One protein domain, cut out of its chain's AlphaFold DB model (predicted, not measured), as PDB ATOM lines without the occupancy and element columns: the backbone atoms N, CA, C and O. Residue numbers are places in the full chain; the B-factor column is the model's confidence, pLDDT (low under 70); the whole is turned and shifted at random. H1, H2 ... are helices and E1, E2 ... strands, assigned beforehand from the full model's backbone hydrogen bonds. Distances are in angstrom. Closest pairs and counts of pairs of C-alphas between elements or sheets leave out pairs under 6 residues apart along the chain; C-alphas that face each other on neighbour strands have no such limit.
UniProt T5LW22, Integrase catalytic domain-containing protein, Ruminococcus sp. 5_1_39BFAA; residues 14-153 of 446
ATOM      1  N   ASP A  14      39.845 -20.239   6.738       91.31
ATOM      2  CA  ASP A  14      39.129 -19.302   7.597       91.31
ATOM      3  C   ASP A  14      37.866 -18.786   6.888       91.31
ATOM      4  O   ASP A  14      37.574 -19.156   5.745       91.31
ATOM      5  N   LEU A  15      37.090 -17.952   7.581       93.38
ATOM      6  CA  LEU A  15      35.857 -17.396   7.031       93.38
ATOM      7  C   LEU A  15      36.132 -16.562   5.769       93.38
ATOM      8  O   LEU A  15      35.409 -16.700   4.785       93.38
ATOM      9  N   SER A  16      37.202 -15.765   5.760       93.81
ATOM     10  CA  SER A  16      37.600 -14.943   4.612       93.81
ATOM     11  C   SER A  16      37.865 -15.794   3.369       93.81
ATOM     12  O   SER A  16      37.309 -15.530   2.303       93.81
ATOM     13  N   ALA A  17      38.631 -16.879   3.508       93.44
ATOM     14  CA  ALA A  17      38.872 -17.814   2.419       93.44
ATOM     15  C   ALA A  17      37.574 -18.484   1.943       93.44
ATOM     16  O   ALA A  17      37.381 -18.678   0.744       93.44
ATOM     17  N   ARG A  18      36.649 -18.814   2.855       96.06
ATOM     18  CA  ARG A  18      35.338 -19.378   2.492       96.06
ATOM     19  C   ARG A  18      34.446 -18.380   1.751       96.06
ATOM     20  O   ARG A  18      33.724 -18.811   0.852       96.06
ATOM     21  N   ILE A  19      34.502 -17.092   2.093       96.81
ATOM     22  CA  ILE A  19      33.800 -16.013   1.376       96.81
ATOM     23  C   ILE A  19      34.331 -15.904  -0.056       96.81
ATOM     24  O   ILE A  19      33.534 -15.877  -0.992       96.81
ATOM     25  N   ILE A  20      35.653 -15.940  -0.238       95.88
ATOM     26  CA  ILE A  20      36.289 -15.935  -1.567       95.88
ATOM     27  C   ILE A  20      35.829 -17.148  -2.394       95.88
ATOM     28  O   ILE A  20      35.415 -16.995  -3.542       95.88
ATOM     29  N   ILE A  21      35.796 -18.354  -1.801       96.19
ATOM     30  CA  ILE A  21      35.243 -19.552  -2.466       96.19
ATOM     31  C   ILE A  21      33.795 -19.302  -2.911       96.19
ATOM     32  O   ILE A  21      33.448 -19.600  -4.051       96.19
ATOM     33  N   GLU A  22      32.943 -18.758  -2.040       96.94
ATOM     34  CA  GLU A  22      31.541 -18.478  -2.371       96.94
ATOM     35  C   GLU A  22      31.400 -17.467  -3.520       96.94
ATOM     36  O   GLU A  22      30.610 -17.702  -4.437       96.94
ATOM     37  N   GLN A  23      32.185 -16.386  -3.513       96.69
ATOM     38  CA  GLN A  23      32.186 -15.365  -4.566       96.69
ATOM     39  C   GLN A  23      32.574 -15.955  -5.927       96.69
ATOM     40  O   GLN A  23      31.813 -15.836  -6.887       96.69
ATOM     41  N   HIS A  24      33.688 -16.681  -6.003       96.50
ATOM     42  CA  HIS A  24      34.110 -17.350  -7.235       96.50
ATOM     43  C   HIS A  24      33.101 -18.383  -7.738       96.50
ATOM     44  O   HIS A  24      32.852 -18.499  -8.940       96.50
ATOM     45  N   LEU A  25      32.476 -19.136  -6.828       95.62
ATOM     46  CA  LEU A  25      31.430 -20.085  -7.197       95.62
ATOM     47  C   LEU A  25      30.192 -19.386  -7.761       95.62
ATOM     48  O   LEU A  25      29.547 -19.947  -8.647       95.62
ATOM     49  N   ASN A  26      29.859 -18.190  -7.269       94.44
ATOM     50  CA  ASN A  26      28.788 -17.361  -7.823       94.44
ATOM     51  C   ASN A  26      29.154 -16.818  -9.214       94.44
ATOM     52  O   ASN A  26      28.283 -16.775 -10.080       94.44
ATOM     53  N   ASN A  27      30.431 -16.499  -9.445       93.94
ATOM     54  CA  ASN A  27      30.953 -16.036 -10.736       93.94
ATOM     55  C   ASN A  27      31.141 -17.166 -11.768       93.94
ATOM     56  O   ASN A  27      31.269 -16.902 -12.959       93.94
ATOM     57  N   GLY A  28      31.112 -18.432 -11.333       91.62
ATOM     58  CA  GLY A  28      31.293 -19.596 -12.207       91.62
ATOM     59  C   GLY A  28      32.757 -19.955 -12.479       91.62
ATOM     60  O   GLY A  28      33.039 -20.674 -13.439       91.62
ATOM     61  N   ASP A  29      33.676 -19.491 -11.634       93.12
ATOM     62  CA  ASP A  29      35.109 -19.722 -11.791       93.12
ATOM     63  C   ASP A  29      35.513 -21.182 -11.535       93.12
ATOM     64  O   ASP A  29      34.869 -21.946 -10.806       93.12
ATOM     65  N   SER A  30      36.637 -21.590 -12.130       92.75
ATOM     66  CA  SER A  30      37.178 -22.940 -11.958       92.75
ATOM     67  C   SER A  30      37.815 -23.132 -10.575       92.75
ATOM     68  O   SER A  30      38.407 -22.213 -10.012       92.75
ATOM     69  N   PHE A  31      37.832 -24.370 -10.062       93.44
ATOM     70  CA  PHE A  31      38.562 -24.695  -8.824       93.44
ATOM     71  C   PHE A  31      40.046 -24.331  -8.880       93.44
ATOM     72  O   PHE A  31      40.647 -24.083  -7.839       93.44
ATOM     73  N   ARG A  32      40.647 -24.315 -10.077       91.19
ATOM     74  CA  ARG A  32      42.042 -23.913 -10.255       91.19
ATOM     75  C   ARG A  32      42.222 -22.423  -9.978       91.19
ATOM     76  O   ARG A  32      43.179 -22.074  -9.301       91.19
ATOM     77  N   SER A  33      41.307 -21.585 -10.457       92.06
ATOM     78  CA  SER A  33      41.325 -20.137 -10.224       92.06
ATOM     79  C   SER A  33      41.211 -19.829  -8.728       92.06
ATOM     80  O   SER A  33      42.090 -19.184  -8.168       92.06
ATOM     81  N   ILE A  34      40.221 -20.438  -8.061       93.00
ATOM     82  CA  ILE A  34      40.008 -20.319  -6.607       93.00
ATOM     83  C   ILE A  34      41.251 -20.759  -5.821       93.00
ATOM     84  O   ILE A  34      41.665 -20.129  -4.851       93.00
ATOM     85  N   ALA A  35      41.856 -21.875  -6.233       91.38
ATOM     86  CA  ALA A  35      43.035 -22.433  -5.585       91.38
ATOM     87  C   ALA A  35      44.277 -21.536  -5.724       91.38
ATOM     88  O   ALA A  35      45.067 -21.463  -4.783       91.38
ATOM     89  N   ILE A  36      44.447 -20.867  -6.871       90.12
ATOM     90  CA  ILE A  36      45.539 -19.909  -7.097       90.12
ATOM     91  C   ILE A  36      45.373 -18.705  -6.170       90.12
ATOM     92  O   ILE A  36      46.311 -18.388  -5.443       90.12
ATOM     93  N   GLU A  37      44.183 -18.101  -6.131       91.31
ATOM     94  CA  GLU A  37      43.910 -16.927  -5.293       91.31
ATOM     95  C   GLU A  37      44.109 -17.223  -3.801       91.31
ATOM     96  O   GLU A  37      44.783 -16.484  -3.088       91.31
ATOM     97  N   LEU A  38      43.619 -18.374  -3.333       90.06
ATOM     98  CA  LEU A  38      43.743 -18.771  -1.929       90.06
ATOM     99  C   LEU A  38      45.084 -19.422  -1.573       90.06
ATOM    100  O   LEU A  38      45.292 -19.796  -0.413       90.06
ATOM    101  N   SER A  39      45.985 -19.609  -2.543       89.25
ATOM    102  CA  SER A  39      47.227 -20.374  -2.365       89.25
ATOM    103  C   SER A  39      46.978 -21.750  -1.711       89.25
ATOM    104  O   SER A  39      47.639 -22.158  -0.747       89.25
ATOM    105  N   LYS A  40      45.965 -22.471  -2.212       88.50
ATOM    106  CA  LYS A  40      45.555 -23.820  -1.775       88.50
ATOM    107  C   LYS A  40      45.677 -24.821  -2.920       88.50
ATOM    108  O   LYS A  40      45.819 -24.451  -4.077       88.50
ATOM    109  N   ASP A  41      45.585 -26.112  -2.607       89.25
ATOM    110  CA  ASP A  41      45.463 -27.134  -3.646       89.25
ATOM    111  C   ASP A  41      44.011 -27.197  -4.175       89.25
ATOM    112  O   ASP A  41      43.074 -27.132  -3.370       89.25
ATOM    113  N   PRO A  42      43.776 -27.396  -5.488       91.00
ATOM    114  CA  PRO A  42      42.424 -27.553  -6.035       91.00
ATOM    115  C   PRO A  42      41.606 -28.671  -5.369       91.00
ATOM    116  O   PRO A  42      40.380 -28.574  -5.271       91.00
ATOM    117  N   SER A  43      42.258 -29.727  -4.866       90.88
ATOM    118  CA  SER A  43      41.572 -30.784  -4.117       90.88
ATOM    119  C   SER A  43      41.053 -30.307  -2.760       90.88
ATOM    120  O   SER A  43      40.018 -30.802  -2.318       90.88
ATOM    121  N   THR A  44      41.707 -29.332  -2.115       91.81
ATOM    122  CA  THR A  44      41.227 -28.710  -0.872       91.81
ATOM    123  C   THR A  44      39.921 -27.973  -1.125       91.81
ATOM    124  O   THR A  44      38.945 -28.229  -0.425       91.81
ATOM    125  N   ILE A  45      39.874 -27.145  -2.173       93.50
ATOM    126  CA  ILE A  45      38.659 -26.424  -2.582       93.50
ATOM    127  C   ILE A  45      37.543 -27.415  -2.915       93.50
ATOM    128  O   ILE A  45      36.419 -27.295  -2.434       93.50
ATOM    129  N   SER A  46      37.865 -28.468  -3.669       94.56
ATOM    130  CA  SER A  46      36.877 -29.485  -4.011       94.56
ATOM    131  C   SER A  46      36.328 -30.238  -2.790       94.56
ATOM    132  O   SER A  46      35.130 -30.524  -2.759       94.56
ATOM    133  N   LYS A  47      37.176 -30.586  -1.812       93.69
ATOM    134  CA  LYS A  47      36.762 -31.262  -0.571       93.69
ATOM    135  C   LYS A  47      35.904 -30.348   0.298       93.69
ATOM    136  O   LYS A  47      34.890 -30.813   0.805       93.69
ATOM    137  N   GLU A  48      36.294 -29.082   0.428       94.69
ATOM    138  CA  GLU A  48      35.543 -28.058   1.161       94.69
ATOM    139  C   GLU A  48      34.116 -27.942   0.619       94.69
ATOM    140  O   GLU A  48      33.149 -28.121   1.356       94.69
ATOM    141  N   ILE A  49      33.979 -27.750  -0.696       95.19
ATOM    142  CA  ILE A  49      32.672 -27.570  -1.334       95.19
ATOM    143  C   ILE A  49      31.806 -28.816  -1.175       95.19
ATOM    144  O   ILE A  49      30.639 -28.703  -0.819       95.19
ATOM    145  N   ARG A  50      32.363 -30.014  -1.398       92.94
ATOM    146  CA  ARG A  50      31.595 -31.262  -1.266       92.94
ATOM    147  C   ARG A  50      31.104 -31.507   0.160       92.94
ATOM    148  O   ARG A  50      30.010 -32.042   0.312       92.94
ATOM    149  N   ARG A  51      31.910 -31.162   1.169       92.06
ATOM    150  CA  ARG A  51      31.589 -31.387   2.588       92.06
ATOM    151  C   ARG A  51      30.589 -30.375   3.137       92.06
ATOM    152  O   ARG A  51      29.765 -30.760   3.951       92.06
ATOM    153  N   HIS A  52      30.652 -29.120   2.692       93.81
ATOM    154  CA  HIS A  52      29.890 -28.027   3.308       93.81
ATOM    155  C   HIS A  52      28.830 -27.390   2.392       93.81
ATOM    156  O   HIS A  52      28.290 -26.329   2.693       93.81
ATOM    157  N   SER A  53      28.517 -28.012   1.257       92.81
ATOM    158  CA  SER A  53      27.368 -27.626   0.430       92.81
ATOM    159  C   SER A  53      26.060 -28.201   0.977       92.81
ATOM    160  O   SER A  53      25.999 -29.393   1.279       92.81
ATOM    161  N   ILE A  54      25.001 -27.395   0.986       92.62
ATOM    162  CA  ILE A  54      23.665 -27.773   1.460       92.62
ATOM    163  C   ILE A  54      22.681 -27.921   0.310       92.62
ATOM    164  O   ILE A  54      22.741 -27.173  -0.667       92.62
ATOM    165  N   ILE A  55      21.746 -28.858   0.427       90.31
ATOM    166  CA  ILE A  55      20.585 -28.915  -0.462       90.31
ATOM    167  C   ILE A  55      19.558 -27.925   0.086       90.31
ATOM    168  O   ILE A  55      19.078 -28.074   1.204       90.31
ATOM    169  N   ARG A  56      19.256 -26.877  -0.683       82.06
ATOM    170  CA  ARG A  56      18.109 -26.014  -0.417       82.06
ATOM    171  C   ARG A  56      16.877 -26.668  -1.014       82.06
ATOM    172  O   ARG A  56      16.708 -26.654  -2.238       82.06
ATOM    173  N   GLU A  57      16.048 -27.212  -0.133       69.62
ATOM    174  CA  GLU A  57      14.717 -27.695  -0.475       69.62
ATOM    175  C   GLU A  57      13.899 -26.566  -1.110       69.62
ATOM    176  O   GLU A  57      14.033 -25.381  -0.771       69.62
ATOM    177  N   ARG A  58      13.081 -26.921  -2.100       72.06
ATOM    178  CA  ARG A  58      12.133 -25.974  -2.691       72.06
ATOM    179  C   ARG A  58      11.057 -25.644  -1.654       72.06
ATOM    180  O   ARG A  58      10.663 -26.509  -0.882       72.06
ATOM    181  N   SER A  59      10.567 -24.402  -1.663       65.56
ATOM    182  CA  SER A  59       9.397 -24.040  -0.853       65.56
ATOM    183  C   SER A  59       8.228 -24.980  -1.168       65.56
ATOM    184  O   SER A  59       8.022 -25.326  -2.336       65.56
ATOM    185  N   ALA A  60       7.469 -25.363  -0.139       62.03
ATOM    186  CA  ALA A  60       6.260 -26.176  -0.268       62.03
ATOM    187  C   ALA A  60       5.221 -25.534  -1.211       62.03
ATOM    188  O   ALA A  60       4.484 -26.246  -1.887       62.03
ATOM    189  N   ASP A  61       5.250 -24.203  -1.348       60.53
ATOM    190  CA  ASP A  61       4.357 -23.418  -2.212       60.53
ATOM    191  C   ASP A  61       4.863 -23.291  -3.659       60.53
ATOM    192  O   ASP A  61       4.374 -22.481  -4.452       60.53
ATOM    193  N   ALA A  62       5.897 -24.046  -4.040       69.00
ATOM    194  CA  ALA A  62       6.436 -23.964  -5.385       69.00
ATOM    195  C   ALA A  62       5.401 -24.429  -6.430       69.00
ATOM    196  O   ALA A  62       4.926 -25.562  -6.409       69.00
ATOM    197  N   PHE A  63       5.131 -23.563  -7.414       70.00
ATOM    198  CA  PHE A  63       4.086 -23.735  -8.438       70.00
ATOM    199  C   PHE A  63       4.052 -25.121  -9.117       70.00
ATOM    200  O   PHE A  63       2.977 -25.651  -9.409       70.00
ATOM    201  N   ALA A  64       5.221 -25.732  -9.343       77.56
ATOM    202  CA  ALA A  64       5.354 -27.050  -9.963       77.56
ATOM    203  C   ALA A  64       6.284 -27.976  -9.155       77.56
ATOM    204  O   ALA A  64       7.366 -27.522  -8.768       77.56
ATOM    205  N   PRO A  65       5.936 -29.265  -8.961       82.00
ATOM    206  CA  PRO A  65       6.786 -30.238  -8.271       82.00
ATOM    207  C   PRO A  65       8.055 -30.564  -9.075       82.00
ATOM    208  O   PRO A  65       8.207 -30.154 -10.230       82.00
ATOM    209  N   ILE A  66       8.991 -31.297  -8.468       87.75
ATOM    210  CA  ILE A  66      10.167 -31.805  -9.188       87.75
ATOM    211  C   ILE A  66       9.690 -32.818 -10.251       87.75
ATOM    212  O   ILE A  66       8.833 -33.657  -9.969       87.75
ATOM    213  N   PRO A  67      10.194 -32.766 -11.497       88.62
ATOM    214  CA  PRO A  67       9.847 -33.758 -12.506       88.62
ATOM    215  C   PRO A  67      10.246 -35.177 -12.083       88.62
ATOM    216  O   PRO A  67      11.272 -35.379 -11.436       88.62
ATOM    217  N   CYS A  68       9.471 -36.175 -12.507       89.06
ATOM    218  CA  CYS A  68       9.771 -37.580 -12.233       89.06
ATOM    219  C   CYS A  68      11.002 -38.059 -13.024       89.06
ATOM    220  O   CYS A  68      11.058 -37.899 -14.246       89.06
ATOM    221  N   ALA A  69      11.954 -38.700 -12.343       88.38
ATOM    222  CA  ALA A  69      13.171 -39.264 -12.925       88.38
ATOM    223  C   ALA A  69      12.869 -40.335 -13.979       88.38
ATOM    224  O   ALA A  69      13.509 -40.365 -15.023       88.38
ATOM    225  N   ASN A  70      11.826 -41.144 -13.764       87.38
ATOM    226  CA  ASN A  70      11.426 -42.211 -14.691       87.38
ATOM    227  C   ASN A  70      10.865 -41.681 -16.024       87.38
ATOM    228  O   ASN A  70      10.591 -42.459 -16.931       87.38
ATOM    229  N   ASN A  71      10.634 -40.369 -16.135       87.25
ATOM    230  CA  ASN A  71      10.169 -39.715 -17.356       87.25
ATOM    231  C   ASN A  71      11.254 -38.862 -18.020       87.25
ATOM    232  O   ASN A  71      10.939 -37.907 -18.729       87.25
ATOM    233  N   TYR A  72      12.524 -39.155 -17.753       86.69
ATOM    234  CA  TYR A  72      13.631 -38.393 -18.298       86.69
ATOM    235  C   TYR A  72      14.721 -39.292 -18.873       86.69
ATOM    236  O   TYR A  72      15.244 -40.168 -18.193       86.69
ATOM    237  N   ASP A  73      15.075 -39.009 -20.122       84.25
ATOM    238  CA  ASP A  73      16.196 -39.598 -20.842       84.25
ATOM    239  C   ASP A  73      17.052 -38.452 -21.393       84.25
ATOM    240  O   ASP A  73      16.537 -37.545 -22.058       84.25
ATOM    241  N   SER A  74      18.353 -38.473 -21.100       81.44
ATOM    242  CA  SER A  74      19.299 -37.447 -21.544       81.44
ATOM    243  C   SER A  74      19.468 -37.424 -23.066       81.44
ATOM    244  O   SER A  74      19.714 -36.355 -23.628       81.44
ATOM    245  N   SER A  75      19.258 -38.556 -23.746       84.25
ATOM    246  CA  SER A  75      19.286 -38.659 -25.209       84.25
ATOM    247  C   SER A  75      18.018 -38.103 -25.870       84.25
ATOM    248  O   SER A  75      18.051 -37.660 -27.019       84.25
ATOM    249  N   LYS A  76      16.892 -38.080 -25.140       84.00
ATOM    250  CA  LYS A  76      15.567 -37.668 -25.638       84.00
ATOM    251  C   LYS A  76      14.849 -36.732 -24.651       84.00
ATOM    252  O   LYS A  76      13.728 -37.021 -24.224       84.00
ATOM    253  N   PRO A  77      15.411 -35.546 -24.346       77.25
ATOM    254  CA  PRO A  77      14.984 -34.709 -23.218       77.25
ATOM    255  C   PRO A  77      13.583 -34.094 -23.356       77.25
ATOM    256  O   PRO A  77      13.045 -33.584 -22.375       77.25
ATOM    257  N   ARG A  78      13.002 -34.098 -24.562       78.75
ATOM    258  CA  ARG A  78      11.661 -33.558 -24.854       78.75
ATOM    259  C   ARG A  78      10.572 -34.634 -24.931       78.75
ATOM    260  O   ARG A  78       9.421 -34.302 -25.195       78.75
ATOM    261  N   THR A  79      10.917 -35.906 -24.718       82.62
ATOM    262  CA  THR A  79       9.994 -37.031 -24.926       82.62
ATOM    263  C   THR A  79       9.541 -37.614 -23.593       82.62
ATOM    264  O   THR A  79      10.358 -37.857 -22.710       82.62
ATOM    265  N   ASN A  80       8.242 -37.889 -23.458       82.62
ATOM    266  CA  ASN A  80       7.703 -38.580 -22.287       82.62
ATOM    267  C   ASN A  80       7.934 -40.093 -22.400       82.62
ATOM    268  O   ASN A  80       7.130 -40.811 -23.007       82.62
ATOM    269  N   ILE A  81       9.032 -40.566 -21.813       86.19
ATOM    270  CA  ILE A  81       9.436 -41.978 -21.858       86.19
ATOM    271  C   ILE A  81       8.739 -42.850 -20.804       86.19
ATOM    272  O   ILE A  81       8.678 -44.065 -20.959       86.19
ATOM    273  N   CYS A  82       8.173 -42.251 -19.751       86.69
ATOM    274  CA  CYS A  82       7.475 -43.004 -18.715       86.69
ATOM    275  C   CYS A  82       6.212 -43.658 -19.295       86.69
ATOM    276  O   CYS A  82       5.419 -42.997 -19.972       86.69
ATOM    277  N   ASN A  83       6.014 -44.948 -19.016       86.25
ATOM    278  CA  ASN A  83       4.867 -45.733 -19.495       86.25
ATOM    279  C   ASN A  83       3.881 -46.107 -18.377       86.25
ATOM    280  O   ASN A  83       2.942 -46.857 -18.612       86.25
ATOM    281  N   VAL A  84       4.066 -45.574 -17.166       85.44
ATOM    282  CA  VAL A  84       3.165 -45.833 -16.034       85.44
ATOM    283  C   VAL A  84       1.791 -45.206 -16.312       85.44
ATOM    284  O   VAL A  84       1.705 -44.022 -16.655       85.44
ATOM    285  N   MET A  85       0.713 -45.971 -16.126       84.88
ATOM    286  CA  MET A  85      -0.692 -45.564 -16.315       84.88
ATOM    287  C   MET A  85      -1.529 -45.896 -15.069       84.88
ATOM    288  O   MET A  85      -1.046 -46.583 -14.174       84.88
ATOM    289  N   HIS A  86      -2.757 -45.375 -14.996       83.75
ATOM    290  CA  HIS A  86      -3.768 -45.686 -13.966       83.75
ATOM    291  C   HIS A  86      -3.413 -45.386 -12.494       83.75
ATOM    292  O   HIS A  86      -4.228 -45.628 -11.608       83.75
ATOM    293  N   MET A  87      -2.272 -44.752 -12.195       84.06
ATOM    294  CA  MET A  87      -1.908 -44.407 -10.805       84.06
ATOM    295  C   MET A  87      -2.783 -43.313 -10.182       84.06
ATOM    296  O   MET A  87      -2.683 -43.054  -8.990       84.06
ATOM    297  N   CYS A  88      -3.652 -42.674 -10.965       81.12
ATOM    298  CA  CYS A  88      -4.697 -41.791 -10.455       81.12
ATOM    299  C   CYS A  88      -5.894 -42.534  -9.836       81.12
ATOM    300  O   CYS A  88      -6.853 -41.876  -9.449       81.12
ATOM    301  N   GLY A  89      -5.876 -43.873  -9.796       80.69
ATOM    302  CA  GLY A  89      -6.986 -44.694  -9.298       80.69
ATOM    303  C   GLY A  89      -8.168 -44.808 -10.267       80.69
ATOM    304  O   GLY A  89      -9.186 -45.394  -9.922       80.69
ATOM    305  N   ASP A  90      -8.030 -44.260 -11.475       83.75
ATOM    306  CA  ASP A  90      -9.045 -44.275 -12.528       83.75
ATOM    307  C   ASP A  90      -8.624 -45.264 -13.627       83.75
ATOM    308  O   ASP A  90      -7.685 -45.013 -14.398       83.75
ATOM    309  N   ASN A  91      -9.317 -46.401 -13.677       80.69
ATOM    310  CA  ASN A  91      -9.058 -47.477 -14.635       80.69
ATOM    311  C   ASN A  91      -9.478 -47.109 -16.068       80.69
ATOM    312  O   ASN A  91      -9.019 -47.739 -17.015       80.69
ATOM    313  N   GLU A  92     -10.265 -46.046 -16.257       83.44
ATOM    314  CA  GLU A  92     -10.639 -45.531 -17.578       83.44
ATOM    315  C   GLU A  92      -9.677 -44.438 -18.079       83.44
ATOM    316  O   GLU A  92      -9.731 -44.014 -19.239       83.44
ATOM    317  N   CYS A  93      -8.744 -43.983 -17.235       82.94
ATOM    318  CA  CYS A  93      -7.757 -42.976 -17.607       82.94
ATOM    319  C   CYS A  93      -6.758 -43.515 -18.642       82.94
ATOM    320  O   CYS A  93      -5.793 -44.198 -18.314       82.94
ATOM    321  N   ARG A  94      -6.920 -43.112 -19.906       83.69
ATOM    322  CA  ARG A  94      -6.027 -43.494 -21.022       83.69
ATOM    323  C   ARG A  94      -4.728 -42.679 -21.109       83.69
ATOM    324  O   ARG A  94      -4.048 -42.702 -22.133       83.69
ATOM    325  N   ARG A  95      -4.393 -41.886 -20.084       84.31
ATOM    326  CA  ARG A  95      -3.193 -41.031 -20.079       84.31
ATOM    327  C   ARG A  95      -2.090 -41.636 -19.221       84.31
ATOM    328  O   ARG A  95      -2.330 -42.121 -18.120       84.31
ATOM    329  N   LYS A  96      -0.847 -41.492 -19.691       86.50
ATOM    330  CA  LYS A  96       0.358 -41.709 -18.876       86.50
ATOM    331  C   LYS A  96       0.291 -40.840 -17.618       86.50
ATOM    332  O   LYS A  96      -0.145 -39.691 -17.691       86.50
ATOM    333  N   CYS A  97       0.793 -41.340 -16.491       84.31
ATOM    334  CA  CYS A  97       0.714 -40.658 -15.191       84.31
ATOM    335  C   CYS A  97       1.312 -39.245 -15.212       84.31
ATOM    336  O   CYS A  97       0.798 -38.337 -14.571       84.31
ATOM    337  N   VAL A  98       2.362 -39.038 -16.009       83.44
ATOM    338  CA  VAL A  98       3.027 -37.738 -16.204       83.44
ATOM    339  C   VAL A  98       2.203 -36.718 -16.997       83.44
ATOM    340  O   VAL A  98       2.498 -35.531 -16.947       83.44
ATOM    341  N   LEU A  99       1.176 -37.171 -17.718       85.31
ATOM    342  CA  LEU A  99       0.256 -36.360 -18.524       85.31
ATOM    343  C   LEU A  99      -1.169 -36.352 -17.943       85.31
ATOM    344  O   LEU A  99      -2.108 -35.868 -18.588       85.31
ATOM    345  N   CYS A 100      -1.366 -36.922 -16.752       84.81
ATOM    346  CA  CYS A 100      -2.665 -36.928 -16.099       84.81
ATOM    347  C   CYS A 100      -3.076 -35.489 -15.758       84.81
ATOM    348  O   CYS A 100      -2.298 -34.732 -15.188       84.81
ATOM    349  N   ARG A 101      -4.308 -35.099 -16.120       83.81
ATOM    350  CA  ARG A 101      -4.854 -33.771 -15.772       83.81
ATOM    351  C   ARG A 101      -5.538 -33.755 -14.404       83.81
ATOM    352  O   ARG A 101      -5.729 -32.679 -13.862       83.81
ATOM    353  N   LYS A 102      -5.923 -34.927 -13.883       82.56
ATOM    354  CA  LYS A 102      -6.633 -35.055 -12.602       82.56
ATOM    355  C   LYS A 102      -5.678 -34.983 -11.403       82.56
ATOM    356  O   LYS A 102      -6.030 -34.395 -10.394       82.56
ATOM    357  N   PHE A 103      -4.472 -35.544 -11.526       83.31
ATOM    358  CA  PHE A 103      -3.496 -35.623 -10.433       83.31
ATOM    359  C   PHE A 103      -2.070 -35.429 -10.941       83.31
ATOM    360  O   PHE A 103      -1.757 -35.795 -12.078       83.31
ATOM    361  N   ARG A 104      -1.188 -34.897 -10.088       85.00
ATOM    362  CA  ARG A 104       0.241 -34.762 -10.397       85.00
ATOM    363  C   ARG A 104       0.954 -36.080 -10.121       85.00
ATOM    364  O   ARG A 104       0.694 -36.751  -9.128       85.00
ATOM    365  N   CYS A 105       1.916 -36.428 -10.973       86.06
ATOM    366  CA  CYS A 105       2.699 -37.653 -10.803       86.06
ATOM    367  C   CYS A 105       3.447 -37.703  -9.455       86.06
ATOM    368  O   CYS A 105       3.621 -38.797  -8.933       86.06
ATOM    369  N   SER A 106       3.861 -36.561  -8.897       86.00
ATOM    370  CA  SER A 106       4.510 -36.465  -7.579       86.00
ATOM    371  C   SER A 106       3.623 -36.897  -6.416       86.00
ATOM    372  O   SER A 106       4.145 -37.361  -5.410       86.00
ATOM    373  N   ASP A 107       2.306 -36.751  -6.558       85.38
ATOM    374  CA  ASP A 107       1.380 -36.835  -5.427       85.38
ATOM    375  C   ASP A 107       0.785 -38.246  -5.303       85.38
ATOM    376  O   ASP A 107       0.500 -38.710  -4.206       85.38
ATOM    377  N   VAL A 108       0.606 -38.942  -6.435       84.75
ATOM    378  CA  VAL A 108      -0.132 -40.222  -6.488       84.75
ATOM    379  C   VAL A 108       0.681 -41.406  -7.019       84.75
ATOM    380  O   VAL A 108       0.307 -42.562  -6.823       84.75
ATOM    381  N   CYS A 109       1.797 -41.173  -7.719       86.50
ATOM    382  CA  CYS A 109       2.546 -42.268  -8.333       86.50
ATOM    383  C   CYS A 109       3.495 -42.927  -7.325       86.50
ATOM    384  O   CYS A 109       4.525 -42.361  -6.975       86.50
ATOM    385  N   LYS A 110       3.228 -44.185  -6.964       86.00
ATOM    386  CA  LYS A 110       4.118 -45.013  -6.121       86.00
ATOM    387  C   LYS A 110       5.531 -45.203  -6.691       86.00
ATOM    388  O   LYS A 110       6.459 -45.480  -5.945       86.00
ATOM    389  N   PHE A 111       5.704 -45.064  -8.007       87.00
ATOM    390  CA  PHE A 111       7.014 -45.155  -8.666       87.00
ATOM    391  C   PHE A 111       7.693 -43.794  -8.840       87.00
ATOM    392  O   PHE A 111       8.740 -43.722  -9.482       87.00
ATOM    393  N   TYR A 112       7.104 -42.705  -8.340       88.19
ATOM    394  CA  TYR A 112       7.700 -41.384  -8.452       88.19
ATOM    395  C   TYR A 112       9.065 -41.349  -7.760       88.19
ATOM    396  O   TYR A 112       9.209 -41.700  -6.593       88.19
ATOM    397  N   LYS A 113      10.070 -40.896  -8.508       88.38
ATOM    398  CA  LYS A 113      11.393 -40.560  -7.991       88.38
ATOM    399  C   LYS A 113      11.685 -39.123  -8.406       88.38
ATOM    400  O   LYS A 113      11.569 -38.846  -9.605       88.38
ATOM    401  N   PRO A 114      12.018 -38.205  -7.485       88.56
ATOM    402  CA  PRO A 114      12.383 -36.848  -7.863       88.56
ATOM    403  C   PRO A 114      13.626 -36.915  -8.745       88.56
ATOM    404  O   PRO A 114      14.596 -37.607  -8.439       88.56
ATOM    405  N   ARG A 115      13.583 -36.254  -9.897       89.44
ATOM    406  CA  ARG A 115      14.738 -36.211 -10.785       89.44
ATOM    407  C   ARG A 115      15.849 -35.381 -10.130       89.44
ATOM    408  O   ARG A 115      15.590 -34.376  -9.472       89.44
ATOM    409  N   GLU A 116      17.093 -35.773 -10.372       90.38
ATOM    410  CA  GLU A 116      18.281 -35.057  -9.905       90.38
ATOM    411  C   GLU A 116      18.960 -34.294 -11.051       90.38
ATOM    412  O   GLU A 116      18.777 -34.585 -12.239       90.38
ATOM    413  N   CYS A 117      19.743 -33.270 -10.711       89.88
ATOM    414  CA  CYS A 117      20.474 -32.488 -11.700       89.88
ATOM    415  C   CYS A 117      21.833 -33.130 -12.021       89.88
ATOM    416  O   CYS A 117      22.757 -33.048 -11.219       89.88
ATOM    417  N   GLU A 118      22.010 -33.653 -13.240       89.75
ATOM    418  CA  GLU A 118      23.280 -34.256 -13.696       89.75
ATOM    419  C   GLU A 118      24.488 -33.305 -13.617       89.75
ATOM    420  O   GLU A 118      25.631 -33.751 -13.509       89.75
ATOM    421  N   LYS A 119      24.262 -31.981 -13.637       89.62
ATOM    422  CA  LYS A 119      25.341 -30.992 -13.472       89.62
ATOM    423  C   LYS A 119      25.992 -31.057 -12.092       89.62
ATOM    424  O   LYS A 119      27.158 -30.704 -11.978       89.62
ATOM    425  N   LEU A 120      25.272 -31.517 -11.067       90.94
ATOM    426  CA  LEU A 120      25.808 -31.661  -9.711       90.94
ATOM    427  C   LEU A 120      26.792 -32.830  -9.585       90.94
ATOM    428  O   LEU A 120      27.564 -32.859  -8.632       90.94
ATOM    429  N   ASN A 121      26.833 -33.737 -10.569       90.00
ATOM    430  CA  ASN A 121      27.812 -34.826 -10.632       90.00
ATOM    431  C   ASN A 121      29.185 -34.354 -11.134       90.00
ATOM    432  O   ASN A 121      30.166 -35.093 -11.066       90.00
ATOM    433  N   LYS A 122      29.273 -33.120 -11.647       90.44
ATOM    434  CA  LYS A 122      30.499 -32.520 -12.179       90.44
ATOM    435  C   LYS A 122      30.878 -31.275 -11.364       90.44
ATOM    436  O   LYS A 122      29.999 -30.639 -10.780       90.44
ATOM    437  N   PRO A 123      32.171 -30.898 -11.314       88.69
ATOM    438  CA  PRO A 123      32.588 -29.631 -10.718       88.69
ATOM    439  C   PRO A 123      31.779 -28.449 -11.287       88.69
ATOM    440  O   PRO A 123      31.571 -28.409 -12.502       88.69
ATOM    441  N   PRO A 124      31.320 -27.499 -10.449       92.38
ATOM    442  CA  PRO A 124      31.679 -27.312  -9.041       92.38
ATOM    443  C   PRO A 124      30.800 -28.049  -8.005       92.38
ATOM    444  O   PRO A 124      30.906 -27.761  -6.818       92.38
ATOM    445  N   TYR A 125      29.949 -29.000  -8.411       93.50
ATOM    446  CA  TYR A 125      29.015 -29.753  -7.542       93.50
ATOM    447  C   TYR A 125      27.944 -28.910  -6.831       93.50
ATOM    448  O   TYR A 125      27.227 -29.418  -5.967       93.50
ATOM    449  N   VAL A 126      27.831 -27.628  -7.180       94.38
ATOM    450  CA  VAL A 126      26.888 -26.673  -6.593       94.38
ATOM    451  C   VAL A 126      26.262 -25.795  -7.671       94.38
ATOM    452  O   VAL A 126      26.767 -25.669  -8.786       94.38
ATOM    453  N   CYS A 127      25.135 -25.181  -7.339       94.19
ATOM    454  CA  CYS A 127      24.321 -24.362  -8.222       94.19
ATOM    455  C   CYS A 127      24.688 -22.875  -8.194       94.19
ATOM    456  O   CYS A 127      24.063 -22.137  -8.949       94.19
ATOM    457  N   ASN A 128      25.627 -22.430  -7.348       94.00
ATOM    458  CA  ASN A 128      25.971 -21.021  -7.106       94.00
ATOM    459  C   ASN A 128      25.978 -20.166  -8.392       94.00
ATOM    460  O   ASN A 128      25.103 -19.312  -8.522       94.00
ATOM    461  N   GLY A 129      26.834 -20.478  -9.368       91.06
ATOM    462  CA  GLY A 129      26.927 -19.791 -10.667       91.06
ATOM    463  C   GLY A 129      26.149 -20.442 -11.821       91.06
ATOM    464  O   GLY A 129      26.471 -20.242 -12.990       91.06
ATOM    465  N   CYS A 130      25.148 -21.287 -11.552       91.94
ATOM    466  CA  CYS A 130      24.405 -21.957 -12.624       91.94
ATOM    467  C   CYS A 130      23.449 -20.985 -13.341       91.94
ATOM    468  O   CYS A 130      22.467 -20.532 -12.757       91.94
ATOM    469  N   SER A 131      23.649 -20.766 -14.645       89.06
ATOM    470  CA  SER A 131      22.798 -19.884 -15.469       89.06
ATOM    471  C   SER A 131      21.317 -20.277 -15.499       89.06
ATOM    472  O   SER A 131      20.442 -19.434 -15.660       89.06
ATOM    473  N   LYS A 132      21.011 -21.565 -15.305       87.25
ATOM    474  CA  LYS A 132      19.634 -22.082 -15.270       87.25
ATOM    475  C   LYS A 132      19.038 -22.119 -13.859       87.25
ATOM    476  O   LYS A 132      17.924 -22.603 -13.708       87.25
ATOM    477  N   ARG A 133      19.745 -21.645 -12.823       86.00
ATOM    478  CA  ARG A 133      19.356 -21.798 -11.405       86.00
ATOM    479  C   ARG A 133      17.965 -21.251 -11.094       86.00
ATOM    480  O   ARG A 133      17.241 -21.877 -10.323       86.00
ATOM    481  N   THR A 134      17.594 -20.109 -11.669       82.75
ATOM    482  CA  THR A 134      16.299 -19.456 -11.411       82.75
ATOM    483  C   THR A 134      15.134 -20.326 -11.875       82.75
ATOM    484  O   THR A 134      14.233 -20.598 -11.088       82.75
ATOM    485  N   ASN A 135      15.229 -20.874 -13.090       85.19
ATOM    486  CA  ASN A 135      14.173 -21.671 -13.726       85.19
ATOM    487  C   ASN A 135      14.366 -23.191 -13.542       85.19
ATOM    488  O   ASN A 135      13.658 -23.996 -14.144       85.19
ATOM    489  N   CYS A 136      15.355 -23.605 -12.745       86.75
ATOM    490  CA  CYS A 136      15.635 -25.008 -12.472       86.75
ATOM    491  C   CYS A 136      14.565 -25.573 -11.536       86.75
ATOM    492  O   CYS A 136      14.403 -25.087 -10.416       86.75
ATOM    493  N   MET A 137      13.878 -26.626 -11.980       85.88
ATOM    494  CA  MET A 137      12.854 -27.317 -11.188       85.88
ATOM    495  C   MET A 137      13.435 -28.323 -10.183       85.88
ATOM    496  O   MET A 137      12.682 -28.893  -9.402       85.88
ATOM    497  N   MET A 138      14.748 -28.558 -10.215       88.00
ATOM    498  CA  MET A 138      15.430 -29.552  -9.381       88.00
ATOM    499  C   MET A 138      15.881 -28.923  -8.067       88.00
ATOM    500  O   MET A 138      16.054 -27.699  -8.001       88.00
ATOM    501  N   ASP A 139      16.147 -29.753  -7.062       88.69
ATOM    502  CA  ASP A 139      16.747 -29.282  -5.818       88.69
ATOM    503  C   ASP A 139      18.093 -28.604  -6.061       88.69
ATOM    504  O   ASP A 139      18.898 -28.996  -6.918       88.69
ATOM    505  N   LYS A 140      18.316 -27.520  -5.318       89.81
ATOM    506  CA  LYS A 140      19.458 -26.632  -5.523       89.81
ATOM    507  C   LYS A 140      20.484 -26.916  -4.449       89.81
ATOM    508  O   LYS A 140      20.238 -26.674  -3.275       89.81
ATOM    509  N   LYS A 141      21.666 -27.365  -4.849       93.38
ATOM    510  CA  LYS A 141      22.790 -27.545  -3.932       93.38
ATOM    511  C   LYS A 141      23.609 -26.261  -3.881       93.38
ATOM    512  O   LYS A 141      24.113 -25.842  -4.914       93.38
ATOM    513  N   ILE A 142      23.709 -25.599  -2.737       93.75
ATOM    514  CA  ILE A 142      24.360 -24.289  -2.596       93.75
ATOM    515  C   ILE A 142      25.508 -24.396  -1.600       93.75
ATOM    516  O   ILE A 142      25.364 -24.986  -0.533       93.75
ATOM    517  N   TYR A 143      26.644 -23.806  -1.948       96.06
ATOM    518  CA  TYR A 143      27.710 -23.530  -0.995       96.06
ATOM    519  C   TYR A 143      27.501 -22.138  -0.391       96.06
ATOM    520  O   TYR A 143      27.310 -21.179  -1.138       96.06
ATOM    521  N   SER A 144      27.537 -22.038   0.938       95.19
ATOM    522  CA  SER A 144      27.482 -20.771   1.674       95.19
ATOM    523  C   SER A 144      28.653 -20.713   2.646       95.19
ATOM    524  O   SER A 144      28.848 -21.643   3.430       95.19
ATOM    525  N   SER A 145      29.420 -19.624   2.601       95.12
ATOM    526  CA  SER A 145      30.608 -19.437   3.439       95.12
ATOM    527  C   SER A 145      30.279 -19.490   4.930       95.12
ATOM    528  O   SER A 145      30.989 -20.159   5.680       95.12
ATOM    529  N   LYS A 146      29.165 -18.867   5.339       94.50
ATOM    530  CA  LYS A 146      28.677 -18.878   6.723       94.50
ATOM    531  C   LYS A 146      28.361 -20.294   7.201       94.50
ATOM    532  O   LYS A 146      28.930 -20.737   8.187       94.50
ATOM    533  N   TYR A 147      27.535 -21.034   6.459       93.81
ATOM    534  CA  TYR A 147      27.200 -22.417   6.818       93.81
ATOM    535  C   TYR A 147      28.449 -23.305   6.910       93.81
ATOM    536  O   TYR A 147      28.583 -24.107   7.832       93.81
ATOM    537  N   ALA A 148      29.384 -23.154   5.967       94.12
ATOM    538  CA  ALA A 148      30.628 -23.914   5.964       94.12
ATOM    539  C   ALA A 148      31.526 -23.592   7.168       94.12
ATOM    540  O   ALA A 148      32.149 -24.497   7.724       94.12
ATOM    541  N   GLN A 149      31.571 -22.326   7.590       95.12
ATOM    542  CA  GLN A 149      32.276 -21.916   8.801       95.12
ATOM    543  C   GLN A 149      31.613 -22.500  10.056       95.12
ATOM    544  O   GLN A 149      32.297 -23.160  10.836       95.12
ATOM    545  N   ASP A 150      30.297 -22.330  10.201       92.38
ATOM    546  CA  ASP A 150      29.531 -22.812  11.357       92.38
ATOM    547  C   ASP A 150      29.663 -24.342  11.502       92.38
ATOM    548  O   ASP A 150      29.941 -24.863  12.582       92.38
ATOM    549  N   SER A 151      29.548 -25.080  10.390       90.81
ATOM    550  CA  SER A 151      29.720 -26.539  10.354       90.81
ATOM    551  C   SER A 151      31.134 -26.973  10.760       90.81
ATOM    552  O   SER A 151      31.300 -27.930  11.522       90.81
ATOM    553  N   TYR A 152      32.161 -26.255  10.299       90.12
ATOM    554  CA  TYR A 152      33.550 -26.521  10.663       90.12
ATOM    555  C   TYR A 152      33.820 -26.271  12.157       90.12
ATOM    556  O   TYR A 152      34.492 -27.076  12.808       90.12
ATOM    557  N   GLU A 153      33.296 -25.179  12.716       89.06
ATOM    558  CA  GLU A 153      33.436 -24.841  14.137       89.06
ATOM    559  C   GLU A 153      32.690 -25.826  15.041       89.06
ATOM    560  O   GLU A 153      33.248 -26.282  16.048       89.06
TER     561      GLU A 153
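This is residues 14 to 153 of the 446 residues of the protein "Integrase catalytic domain-containing protein" of Ruminococcus sp. 5_1_39BFAA (UniProt T5LW22). This is a long, loose model with a head of four crossed helices, H1, H2, H3 and H6, at one end and loops with the one-turn helix H4 at the other. The two-stranded ladder of E1 and E2 runs from the head toward the middle, where the short H5 and the loop of residues 122 to 139 lie. The printed part has 140 residues, with six named helices and two named strands in the order H1 H2 H3 E1 H4 H5 E2 H6; the sheet is E1 - E2, antiparallel. The class is mostly helix, though under half of the residues are in named elements. The whole is loose, with a radius of gyration of the C-alphas of 19.4 A and spans of 65 by 31 by 21 A.

Find C-alpha 15 at (35.857, -17.396, 7.031); from there H1, residues 15 to 27, runs 18.5 A. Next come H2, residues 31 to 37, 10.1 A, and H3, residues 42 to 52, 15.6 A. E1, residues 53 to 56, follows directly, ending at C-alpha 56 (18.109, -26.014, -0.417). Much farther on, look for H4 at residues 105 to 108 and H5 at residues 118 to 121. E2 is residues 140 to 143, and H6, residues 145 to 153, runs 12.3 A to C-alpha 153 at (33.436, -24.841, 14.137).

Start at H1, which with residues 20 to 24 alone only just touches H2, with 3 pairs of C-alphas within 8 A; the closest C-alphas, of Ile 21 and Ile 34, are 6.4 A apart. H1 also touches H6, the closest C-alphas being those of Arg 18 and Ser 145, 4.8 A; they run opposite ways at a steep tilt of 37 degrees, only just past shallow. H2 touches H3, closest at the C-alphas of Ala 35 and Pro 42, 5.2 A. H3 and H6 only just touch, with 3 pairs of C-alphas within 8 A, closest at His 52 and Ala 148, 5.0 A, and are about perpendicular at 83 degrees. Between antiparallel E1 and E2, look at N 54 and O 142, 2.9 A, and N 56 and O 140, 2.8 A, both within hydrogen-bond range. The closest C-alphas of H5 and E2, Leu 120 and Lys 141, are 7.7 A apart. H4 and H5 are apart. In H1, H2, H3 and H6 every O i to N i+4 pair is within hydrogen-bond range; H4 and H5 are too short for such a pair.

The two C-alphas farthest apart, those of Ser 39 and Glu 92, are 64.9 A apart. The printed part has no cut. The links E1 to H4, 48 residues, and H5 to E2, 18 residues, are long. Mean pLDDT of the printed part is 88.0; look for values under 70 at residue 57 and residues 59 to 62.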